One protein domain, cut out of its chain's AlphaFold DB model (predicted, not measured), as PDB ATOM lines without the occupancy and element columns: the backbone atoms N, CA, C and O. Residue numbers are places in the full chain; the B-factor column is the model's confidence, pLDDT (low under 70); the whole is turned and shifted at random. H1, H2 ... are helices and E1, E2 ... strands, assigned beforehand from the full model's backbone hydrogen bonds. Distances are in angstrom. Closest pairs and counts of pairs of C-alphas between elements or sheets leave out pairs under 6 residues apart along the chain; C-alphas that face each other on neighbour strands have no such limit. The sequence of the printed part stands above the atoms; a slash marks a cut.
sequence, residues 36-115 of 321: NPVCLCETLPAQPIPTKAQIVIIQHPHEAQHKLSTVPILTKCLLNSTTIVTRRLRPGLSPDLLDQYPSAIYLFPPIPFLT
ATOM      1  N   ASN A  36      87.059 104.753 181.791       84.62
ATOM      2  CA  ASN A  36      87.380 104.163 180.487       84.62
ATOM      3  C   ASN A  36      87.419 105.153 179.305       84.62
ATOM      4  O   ASN A  36      88.394 105.096 178.563       84.62
ATOM      5  N   PRO A  37      86.474 106.104 179.126       82.75
ATOM      6  CA  PRO A  37      86.502 107.002 177.962       82.75
ATOM      7  C   PRO A  37      87.702 107.962 177.920       82.75
ATOM      8  O   PRO A  37      87.958 108.568 176.888       82.75
ATOM      9  N   VAL A  38      88.419 108.133 179.035       81.81
ATOM     10  CA  VAL A  38      89.632 108.968 179.130       81.81
ATOM     11  C   VAL A  38      90.859 108.143 179.526       81.81
ATOM     12  O   VAL A  38      91.894 108.689 179.915       81.81
ATOM     13  N   CYS A  39      90.730 106.817 179.505       84.94
ATOM     14  CA  CYS A  39      91.832 105.915 179.767       84.94
ATOM     15  C   CYS A  39      92.792 105.941 178.578       84.94
ATOM     16  O   CYS A  39      92.373 105.866 177.429       84.94
ATOM     17  N   LEU A  40      94.089 106.022 178.868       84.75
ATOM     18  CA  LEU A  40      95.142 106.007 177.853       84.75
ATOM     19  C   LEU A  40      95.917 104.690 177.847       84.75
ATOM     20  O   LEU A  40      96.840 104.546 177.067       84.75
ATOM     21  N   CYS A  41      95.571 103.720 178.703       83.44
ATOM     22  CA  CYS A  41      96.330 102.472 178.826       83.44
ATOM     23  C   CYS A  41      96.426 101.677 177.519       83.44
ATOM     24  O   CYS A  41      97.433 101.013 177.322       83.44
ATOM     25  N   GLU A  42      95.426 101.768 176.641       84.94
ATOM     26  CA  GLU A  42      95.433 101.102 175.331       84.94
ATOM     27  C   GLU A  42      96.425 101.727 174.342       84.94
ATOM     28  O   GLU A  42      96.906 101.043 173.445       84.94
ATOM     29  N   THR A  43      96.753 103.012 174.502       85.38
ATOM     30  CA  THR A  43      97.718 103.713 173.642       85.38
ATOM     31  C   THR A  43      99.133 103.706 174.215       85.38
ATOM     32  O   THR A  43     100.072 104.129 173.538       85.38
ATOM     33  N   LEU A  44      99.308 103.234 175.455       84.94
ATOM     34  CA  LEU A  44     100.630 103.075 176.049       84.94
ATOM     35  C   LEU A  44     101.374 101.917 175.378       84.94
ATOM     36  O   LEU A  44     100.751 100.940 174.957       84.94
ATOM     37  N   PRO A  45     102.712 101.992 175.293       82.62
ATOM     38  CA  PRO A  45     103.492 100.887 174.769       82.62
ATOM     39  C   PRO A  45     103.247  99.638 175.625       82.62
ATOM     40  O   PRO A  45     103.310  99.692 176.853       82.62
ATOM     41  N   ALA A  46     102.978  98.506 174.966       82.38
ATOM     42  CA  ALA A  46     102.733  97.235 175.647       82.38
ATOM     43  C   ALA A  46     103.932  96.792 176.503       82.38
ATOM     44  O   ALA A  46     103.757  96.138 177.528       82.38
ATOM     45  N   GLN A  47     105.145  97.173 176.091       84.69
ATOM     46  CA  GLN A  47     106.372  96.981 176.855       84.69
ATOM     47  C   GLN A  47     106.951  98.345 177.260       84.69
ATOM     48  O   GLN A  47     107.142  99.196 176.386       84.69
ATOM     49  N   PRO A  48     107.253  98.570 178.554       85.56
ATOM     50  CA  PRO A  48     107.914  99.788 179.001       85.56
ATOM     51  C   PRO A  48     109.258  99.982 178.296       85.56
ATOM     52  O   PRO A  48     110.025  99.040 178.099       85.56
ATOM     53  N   ILE A  49     109.562 101.225 177.948       84.88
ATOM     54  CA  ILE A  49     110.787 101.605 177.255       84.88
ATOM     55  C   ILE A  49     111.965 101.453 178.232       84.88
ATOM     56  O   ILE A  49     111.962 102.084 179.298       84.88
ATOM     57  N   PRO A  50     112.986 100.645 177.895       84.00
ATOM     58  CA  PRO A  50     114.183 100.528 178.710       84.00
ATOM     59  C   PRO A  50     115.041 101.787 178.553       84.00
ATOM     60  O   PRO A  50     115.369 102.207 177.443       84.00
ATOM     61  N   THR A  51     115.446 102.386 179.670       81.00
ATOM     62  CA  THR A  51     116.333 103.556 179.678       81.00
ATOM     63  C   THR A  51     117.675 103.191 180.297       81.00
ATOM     64  O   THR A  51     117.729 102.562 181.350       81.00
ATOM     65  N   LYS A  52     118.779 103.608 179.665       82.19
ATOM     66  CA  LYS A  52     120.134 103.408 180.222       82.19
ATOM     67  C   LYS A  52     120.360 104.213 181.505       82.19
ATOM     68  O   LYS A  52     121.174 103.829 182.334       82.19
ATOM     69  N   ALA A  53     119.654 105.333 181.637       81.31
ATOM     70  CA  ALA A  53     119.668 106.177 182.820       81.31
ATOM     71  C   ALA A  53     118.464 105.878 183.717       81.31
ATOM     72  O   ALA A  53     117.374 105.550 183.231       81.31
ATOM     73  N   GLN A  54     118.667 106.054 185.019       83.88
ATOM     74  CA  GLN A  54     117.599 106.061 186.002       83.88
ATOM     75  C   GLN A  54     116.882 107.411 185.976       83.88
ATOM     76  O   GLN A  54     117.510 108.468 186.049       83.88
ATOM     77  N   ILE A  55     115.559 107.374 185.861       86.50
ATOM     78  CA  ILE A  55     114.715 108.564 185.793       86.50
ATOM     79  C   ILE A  55     114.056 108.763 187.153       86.50
ATOM     80  O   ILE A  55     113.319 107.904 187.636       86.50
ATOM     81  N   VAL A  56     114.298 109.922 187.758       86.94
ATOM     82  CA  VAL A  56     113.680 110.312 189.027       86.94
ATOM     83  C   VAL A  56     112.707 111.453 188.764       86.94
ATOM     84  O   VAL A  56     113.095 112.547 188.362       86.94
ATOM     85  N   ILE A  57     111.423 111.187 188.979       88.12
ATOM     86  CA  ILE A  57     110.329 112.132 188.787       88.12
ATOM     87  C   ILE A  57     109.982 112.725 190.145       88.12
ATOM     88  O   ILE A  57     109.470 112.043 191.031       88.12
ATOM     89  N   ILE A  58     110.248 114.013 190.316       88.12
ATOM     90  CA  ILE A  58     109.908 114.721 191.548       88.12
ATOM     91  C   ILE A  58     108.549 115.366 191.341       88.12
ATOM     92  O   ILE A  58     108.413 116.318 190.576       88.12
ATOM     93  N   GLN A  59     107.543 114.834 192.023       89.12
ATOM     94  CA  GLN A  59     106.169 115.278 191.873       89.12
ATOM     95  C   GLN A  59     105.736 116.107 193.081       89.12
ATOM     96  O   GLN A  59     105.882 115.696 194.234       89.12
ATOM     97  N   HIS A  60     105.150 117.279 192.837       86.31
ATOM     98  CA  HIS A  60     104.587 118.076 193.920       86.31
ATOM     99  C   HIS A  60     103.328 117.383 194.491       86.31
ATOM    100  O   HIS A  60     102.504 116.904 193.713       86.31
ATOM    101  N   PRO A  61     103.080 117.368 195.817       87.38
ATOM    102  CA  PRO A  61     101.932 116.653 196.395       87.38
ATOM    103  C   PRO A  61     100.568 117.108 195.872       87.38
ATOM    104  O   PRO A  61      99.665 116.298 195.707       87.38
ATOM    105  N   HIS A  62     100.426 118.399 195.566       83.81
ATOM    106  CA  HIS A  62      99.208 118.925 194.943       83.81
ATOM    107  C   HIS A  62      99.004 118.383 193.519       83.81
ATOM    108  O   HIS A  62      97.878 118.218 193.076       83.81
ATOM    109  N   GLU A  63     100.091 118.082 192.805       83.69
ATOM    110  CA  GLU A  63     100.024 117.484 191.472       83.69
ATOM    111  C   GLU A  63      99.761 115.980 191.517       83.69
ATOM    112  O   GLU A  63      99.046 115.459 190.667       83.69
ATOM    113  N   ALA A  64     100.267 115.290 192.540       86.12
ATOM    114  CA  ALA A  64      99.973 113.877 192.769       86.12
ATOM    115  C   ALA A  64      98.473 113.615 193.003       86.12
ATOM    116  O   ALA A  64      97.972 112.544 192.677       86.12
ATOM    117  N   GLN A  65      97.744 114.606 193.526       82.31
ATOM    118  CA  GLN A  65      96.295 114.527 193.735       82.31
ATOM    119  C   GLN A  65      95.477 114.863 192.478       82.31
ATOM    120  O   GLN A  65      94.260 114.663 192.459       82.31
ATOM    121  N   HIS A  66      96.111 115.364 191.412       81.81
ATOM    122  CA  HIS A  66      95.394 115.732 190.196       81.81
ATOM    123  C   HIS A  66      94.994 114.500 189.393       81.81
ATOM    124  O   HIS A  66      95.831 113.715 188.951       81.81
ATOM    125  N   LYS A  67      93.695 114.399 189.086       72.00
ATOM    126  CA  LYS A  67      93.131 113.325 188.246       72.00
ATOM    127  C   LYS A  67      93.762 113.254 186.852       72.00
ATOM    128  O   LYS A  67      93.694 112.216 186.210       72.00
ATOM    129  N   LEU A  68      94.370 114.338 186.370       75.12
ATOM    130  CA  LEU A  68      95.040 114.428 185.068       75.12
ATOM    131  C   LEU A  68      96.570 114.376 185.171       75.12
ATOM    132  O   LEU A  68      97.254 114.773 184.236       75.12
ATOM    133  N   SER A  69      97.120 113.869 186.277       78.94
ATOM    134  CA  SER A  69      98.569 113.733 186.410       78.94
ATOM    135  C   SER A  69      99.156 112.871 185.287       78.94
ATOM    136  O   SER A  69      98.656 111.782 184.996       78.94
ATOM    137  N   THR A  70     100.225 113.356 184.664       82.06
ATOM    138  CA  THR A  70     100.986 112.645 183.627       82.06
ATOM    139  C   THR A  70     101.988 111.657 184.218       82.06
ATOM    140  O   THR A  70     102.424 110.738 183.531       82.06
ATOM    141  N   VAL A  71     102.312 111.781 185.507       87.19
ATOM    142  CA  VAL A  71     103.293 110.925 186.185       87.19
ATOM    143  C   VAL A  71     102.898 109.439 186.164       87.19
ATOM    144  O   VAL A  71     103.734 108.642 185.750       87.19
ATOM    145  N   PRO A  72     101.641 109.032 186.455       83.19
ATOM    146  CA  PRO A  72     101.212 107.633 186.333       83.19
ATOM    147  C   PRO A  72     101.287 107.055 184.915       83.19
ATOM    148  O   PRO A  72     101.234 105.841 184.743       83.19
ATOM    149  N   ILE A  73     101.317 107.912 183.893       84.19
ATOM    150  CA  ILE A  73     101.501 107.486 182.504       84.19
ATOM    151  C   ILE A  73     102.991 107.259 182.256       84.19
ATOM    152  O   ILE A  73     103.384 106.196 181.782       84.19
ATOM    153  N   LEU A  74     103.830 108.222 182.647       85.94
ATOM    154  CA  LEU A  74     105.283 108.138 182.502       85.94
ATOM    155  C   LEU A  74     105.873 106.922 183.221       85.94
ATOM    156  O   LEU A  74     106.710 106.236 182.642       85.94
ATOM    157  N   THR A  75     105.406 106.618 184.433       86.75
ATOM    158  CA  THR A  75     105.896 105.463 185.196       86.75
ATOM    159  C   THR A  75     105.552 104.119 184.562       86.75
ATOM    160  O   THR A  75     106.220 103.129 184.834       86.75
ATOM    161  N   LYS A  76     104.541 104.068 183.688       84.62
ATOM    162  CA  LYS A  76     104.190 102.862 182.921       84.62
ATOM    163  C   LYS A  76     104.959 102.754 181.617       84.62
ATOM    164  O   LYS A  76     105.243 101.653 181.163       84.62
ATOM    165  N   CYS A  77     105.293 103.890 181.016       86.25
ATOM    166  CA  CYS A  77     106.050 103.922 179.774       86.25
ATOM    167  C   CYS A  77     107.551 103.703 179.979       86.25
ATOM    168  O   CYS A  77     108.231 103.403 179.006       86.25
ATOM    169  N   LEU A  78     108.085 103.889 181.191       87.69
ATOM    170  CA  LEU A  78     109.526 103.911 181.458       87.69
ATOM    171  C   LEU A  78     109.911 102.861 182.501       87.69
ATOM    172  O   LEU A  78     109.483 102.948 183.652       87.69
ATOM    173  N   LEU A  79     110.779 101.923 182.114       84.38
ATOM    174  CA  LEU A  79     111.181 100.801 182.969       84.38
ATOM    175  C   LEU A  79     111.958 101.259 184.218       84.38
ATOM    176  O   LEU A  79     111.646 100.852 185.330       84.38
ATOM    177  N   ASN A  80     112.943 102.146 184.046       85.12
ATOM    178  CA  ASN A  80     113.825 102.602 185.128       85.12
ATOM    179  C   ASN A  80     113.382 103.962 185.678       85.12
ATOM    180  O   ASN A  80     114.186 104.890 185.785       85.12
ATOM    181  N   SER A  81     112.089 104.098 185.980       87.69
ATOM    182  CA  SER A  81     111.520 105.338 186.506       87.69
ATOM    183  C   SER A  81     111.059 105.197 187.953       87.69
ATOM    184  O   SER A  81     110.474 104.199 188.361       87.69
ATOM    185  N   THR A  82     111.330 106.225 188.750       87.06
ATOM    186  CA  THR A  82     110.932 106.305 190.158       87.06
ATOM    187  C   THR A  82     110.285 107.652 190.412       87.06
ATOM    188  O   THR A  82     110.717 108.665 189.869       87.06
ATOM    189  N   THR A  83     109.210 107.685 191.196       88.44
ATOM    190  CA  THR A  83     108.516 108.932 191.537       88.44
ATOM    191  C   THR A  83     108.671 109.233 193.017       88.44
ATOM    192  O   THR A  83     108.357 108.397 193.859       88.44
ATOM    193  N   ILE A  84     109.105 110.451 193.334       86.75
ATOM    194  CA  ILE A  84     109.195 110.969 194.696       86.75
ATOM    195  C   ILE A  84     108.184 112.099 194.837       86.75
ATOM    196  O   ILE A  84     108.342 113.174 194.253       86.75
ATOM    197  N   VAL A  85     107.150 111.873 195.646       88.50
ATOM    198  CA  VAL A  85     106.152 112.900 195.947       88.50
ATOM    199  C   VAL A  85     106.656 113.758 197.104       88.50
ATOM    200  O   VAL A  85     106.606 113.357 198.265       88.50
ATOM    201  N   THR A  86     107.160 114.955 196.811       81.62
ATOM    202  CA  THR A  86     107.659 115.865 197.848       81.62
ATOM    203  C   THR A  86     107.562 117.326 197.432       81.62
ATOM    204  O   THR A  86     107.596 117.682 196.258       81.62
ATOM    205  N   ARG A  87     107.455 118.210 198.428       79.88
ATOM    206  CA  ARG A  87     107.582 119.663 198.225       79.88
ATOM    207  C   ARG A  87     109.032 120.127 198.221       79.88
ATOM    208  O   ARG A  87     109.318 121.217 197.739       79.88
ATOM    209  N   ARG A  88     109.920 119.375 198.873       77.25
ATOM    210  CA  ARG A  88     111.319 119.753 199.086       77.25
ATOM    211  C   ARG A  88     112.182 118.505 199.082       77.25
ATOM    212  O   ARG A  88     111.971 117.617 199.905       77.25
ATOM    213  N   LEU A  89     113.174 118.484 198.205       75.19
ATOM    214  CA  LEU A  89     114.257 117.514 198.274       75.19
ATOM    215  C   LEU A  89     115.159 117.887 199.449       75.19
ATOM    216  O   LEU A  89     115.529 119.054 199.606       75.19
ATOM    217  N   ARG A  90     115.477 116.914 200.294       72.81
ATOM    218  CA  ARG A  90     116.500 117.048 201.330       72.81
ATOM    219  C   ARG A  90     117.486 115.894 201.163       72.81
ATOM    220  O   ARG A  90     117.055 114.824 200.738       72.81
ATOM    221  N   PRO A  91     118.762 116.084 201.514       67.81
ATOM    222  CA  PRO A  91     119.674 114.957 201.681       67.81
ATOM    223  C   PRO A  91     119.066 113.941 202.660       67.81
ATOM    224  O   PRO A  91     118.458 114.352 203.655       67.81
ATOM    225  N   GLY A  92     119.160 112.646 202.359       68.38
ATOM    226  CA  GLY A  92     118.587 111.564 203.165       68.38
ATOM    227  C   GLY A  92     117.091 111.290 202.968       68.38
ATOM    228  O   GLY A  92     116.535 110.456 203.676       68.38
ATOM    229  N   LEU A  93     116.406 111.963 202.031       67.62
ATOM    230  CA  LEU A  93     114.987 111.678 201.735       67.62
ATOM    231  C   LEU A  93     114.807 110.343 200.995       67.62
ATOM    232  O   LEU A  93     113.775 109.692 201.126       67.62
ATOM    233  N   SER A  94     115.825 109.948 200.235       67.31
ATOM    234  CA  SER A  94     115.967 108.629 199.623       67.31
ATOM    235  C   SER A  94     117.470 108.363 199.468       67.31
ATOM    236  O   SER A  94     118.024 108.651 198.399       67.31
ATOM    237  N   PRO A  95     118.141 107.909 200.540       62.72
ATOM    238  CA  PRO A  95     119.597 107.791 200.572       62.72
ATOM    239  C   PRO A  95     120.120 106.912 199.433       62.72
ATOM    240  O   PRO A  95     121.111 107.253 198.796       62.72
ATOM    241  N   ASP A  96     119.374 105.871 199.067       66.94
ATOM    242  CA  ASP A  96     119.804 104.936 198.029       66.94
ATOM    243  C   ASP A  96     119.679 105.463 196.598       66.94
ATOM    244  O   ASP A  96     120.328 104.967 195.687       66.94
ATOM    245  N   LEU A  97     118.852 106.485 196.384       68.94
ATOM    246  CA  LEU A  97     118.467 106.927 195.042       68.94
ATOM    247  C   LEU A  97     118.945 108.342 194.716       68.94
ATOM    248  O   LEU A  97     119.274 108.633 193.571       68.94
ATOM    249  N   LEU A  98     118.986 109.230 195.711       69.56
ATOM    250  CA  LEU A  98     119.409 110.621 195.529       69.56
ATOM    251  C   LEU A  98     120.821 110.887 196.057       69.56
ATOM    252  O   LEU A  98     121.485 111.768 195.519       69.56
ATOM    253  N   ASP A  99     121.281 110.144 197.070       64.81
ATOM    254  CA  ASP A  99     122.596 110.384 197.678       64.81
ATOM    255  C   ASP A  99     123.693 109.465 197.094       64.81
ATOM    256  O   ASP A  99     124.868 109.822 197.132       64.81
ATOM    257  N   GLN A 100     123.328 108.322 196.491       63.31
ATOM    258  CA  GLN A 100     124.279 107.393 195.849       63.31
ATOM    259  C   GLN A 100     124.714 107.803 194.431       63.31
ATOM    260  O   GLN A 100     125.792 107.406 193.991       63.31
ATOM    261  N   TYR A 101     123.911 108.589 193.704       63.81
ATOM    262  CA  TYR A 101     124.175 108.931 192.300       63.81
ATOM    263  C   TYR A 101     124.684 110.378 192.160       63.81
ATOM    264  O   TYR A 101     123.882 111.312 192.134       63.81
ATOM    265  N   PRO A 102     126.006 110.607 192.024       57.47
ATOM    266  CA  PRO A 102     126.571 111.959 192.025       57.47
ATOM    267  C   PRO A 102     126.339 112.735 190.717       57.47
ATOM    268  O   PRO A 102     126.400 113.963 190.713       57.47
ATOM    269  N   SER A 103     126.067 112.055 189.598       65.69
ATOM    270  CA  SER A 103     125.865 112.679 188.283       65.69
ATOM    271  C   SER A 103     124.385 112.701 187.887       65.69
ATOM    272  O   SER A 103     123.940 111.903 187.062       65.69
ATOM    273  N   ALA A 104     123.612 113.617 188.471       71.56
ATOM    274  CA  ALA A 104     122.224 113.857 188.080       71.56
ATOM    275  C   ALA A 104     122.127 115.062 187.131       71.56
ATOM    276  O   ALA A 104     122.636 116.143 187.425       71.56
ATOM    277  N   ILE A 105     121.442 114.888 185.998       76.00
ATOM    278  CA  ILE A 105     121.138 115.981 185.067       76.00
ATOM    279  C   ILE A 105     119.689 116.398 185.279       76.00
ATOM    280  O   ILE A 105     118.769 115.586 185.186       76.00
ATOM    281  N   TYR A 106     119.484 117.683 185.548       76.62
ATOM    282  CA  TYR A 106     118.149 118.234 185.694       76.62
ATOM    283  C   TYR A 106     117.572 118.564 184.318       76.62
ATOM    284  O   TYR A 106     118.092 119.418 183.602       76.62
ATOM    285  N   LEU A 107     116.510 117.856 183.941       75.75
ATOM    286  CA  LEU A 107     115.899 117.992 182.618       75.75
ATOM    287  C   LEU A 107     115.017 119.244 182.504       75.75
ATOM    288  O   LEU A 107     114.857 119.779 181.409       75.75
ATOM    289  N   PHE A 108     114.442 119.724 183.615       66.12
ATOM    290  CA  PHE A 108     113.538 120.876 183.596       66.12
ATOM    291  C   PHE A 108     113.383 121.578 184.957       66.12
ATOM    292  O   PHE A 108     113.051 120.893 185.922       66.12
ATOM    293  N   PRO A 109     113.413 122.929 185.039       51.22
ATOM    294  CA  PRO A 109     113.688 123.899 183.971       51.22
ATOM    295  C   PRO A 109     115.069 123.752 183.319       51.22
ATOM    296  O   PRO A 109     115.988 123.240 183.958       51.22
ATOM    297  N   PRO A 110     115.217 124.197 182.054       52.50
ATOM    298  CA  PRO A 110     116.491 124.143 181.349       52.50
ATOM    299  C   PRO A 110     117.552 124.872 182.166       52.50
ATOM    300  O   PRO A 110     117.327 125.993 182.624       52.50
ATOM    301  N   ILE A 111     118.703 124.231 182.348       58.06
ATOM    302  CA  ILE A 111     119.860 124.849 182.988       58.06
ATOM    303  C   ILE A 111     120.404 125.882 181.988       58.06
ATOM    304  O   ILE A 111     120.929 125.477 180.950       58.06
ATOM    305  N   PRO A 112     120.334 127.201 182.259       54.19
ATOM    306  CA  PRO A 112     120.792 128.226 181.313       54.19
ATOM    307  C   PRO A 112     122.301 128.181 181.018       54.19
ATOM    308  O   PRO A 112     122.784 128.916 180.166       54.19
ATOM    309  N   PHE A 113     123.054 127.356 181.749       48.28
ATOM    310  CA  PHE A 113     124.513 127.419 181.835       48.28
ATOM    311  C   PHE A 113     125.250 126.283 181.113       48.28
ATOM    312  O   PHE A 113     126.470 126.334 181.025       48.28
ATOM    313  N   LEU A 114     124.561 125.282 180.551       47.47
ATOM    314  CA  LEU A 114     125.240 124.185 179.836       47.47
ATOM    315  C   LEU A 114     125.665 124.538 178.396       47.47
ATOM    316  O   LEU A 114     126.279 123.715 177.727       47.47
ATOM    317  N   THR A 115     125.407 125.764 177.924       43.12
ATOM    318  CA  THR A 115     125.940 126.274 176.646       43.12
ATOM    319  C   THR A 115     127.326 126.906 176.761       43.12
ATOM    320  O   THR A 115     127.904 127.282 175.742       43.12
TER     321      THR A 115
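This is residues 36 to 115 of the 321 residues of the protein "tRNA-uridine aminocarboxypropyltransferase" of Fagus sylvatica (UniProt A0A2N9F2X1). This model has little regular structure: two parallel strands, E1 and E2, lie side by side, with H2 packed over one face of the pair, H1 at the end where residues 59 and 85 lie, and H3 off on the side of the other face. Residues 107 to 115 stick out. The 80 printed residues hold E1, H1, H2, E2, H3 in order, with 26 in named elements, class mixed; the whole is loose, radius of gyration of the C-alphas 14.6 A, spanning 41 by 30 by 29 A.

Past residues 36 to 54, find E1, residues 55 to 59, parallel to E2, residues 81 to 85, at 22 degrees; N 57 and O 82, 2.8 A, are within hydrogen-bond range. With H1, residues 61 to 64, and H2, residues 71 to 77, between them in the chain, they form a strand-helix-strand unit with a right-handed crossover. The closest C-alphas of H2 and E2, Thr 75 and Ser 81, are 5.8 A apart. H3, residues 95 to 99, is apart from H1 and H2. H3's O i to N i+4 pair is within range, H2 has 2 of 3, and H1 is too short.

From C-alpha 55 at (114.715, 108.564, 185.793), E1 runs 12.5 A; E2 runs 13.2 A to C-alpha 85 at (106.152, 112.900, 195.947).

The printed part has no cut and no long link; pLDDT is under 70 in residues 91 to 103 and 108 to 115.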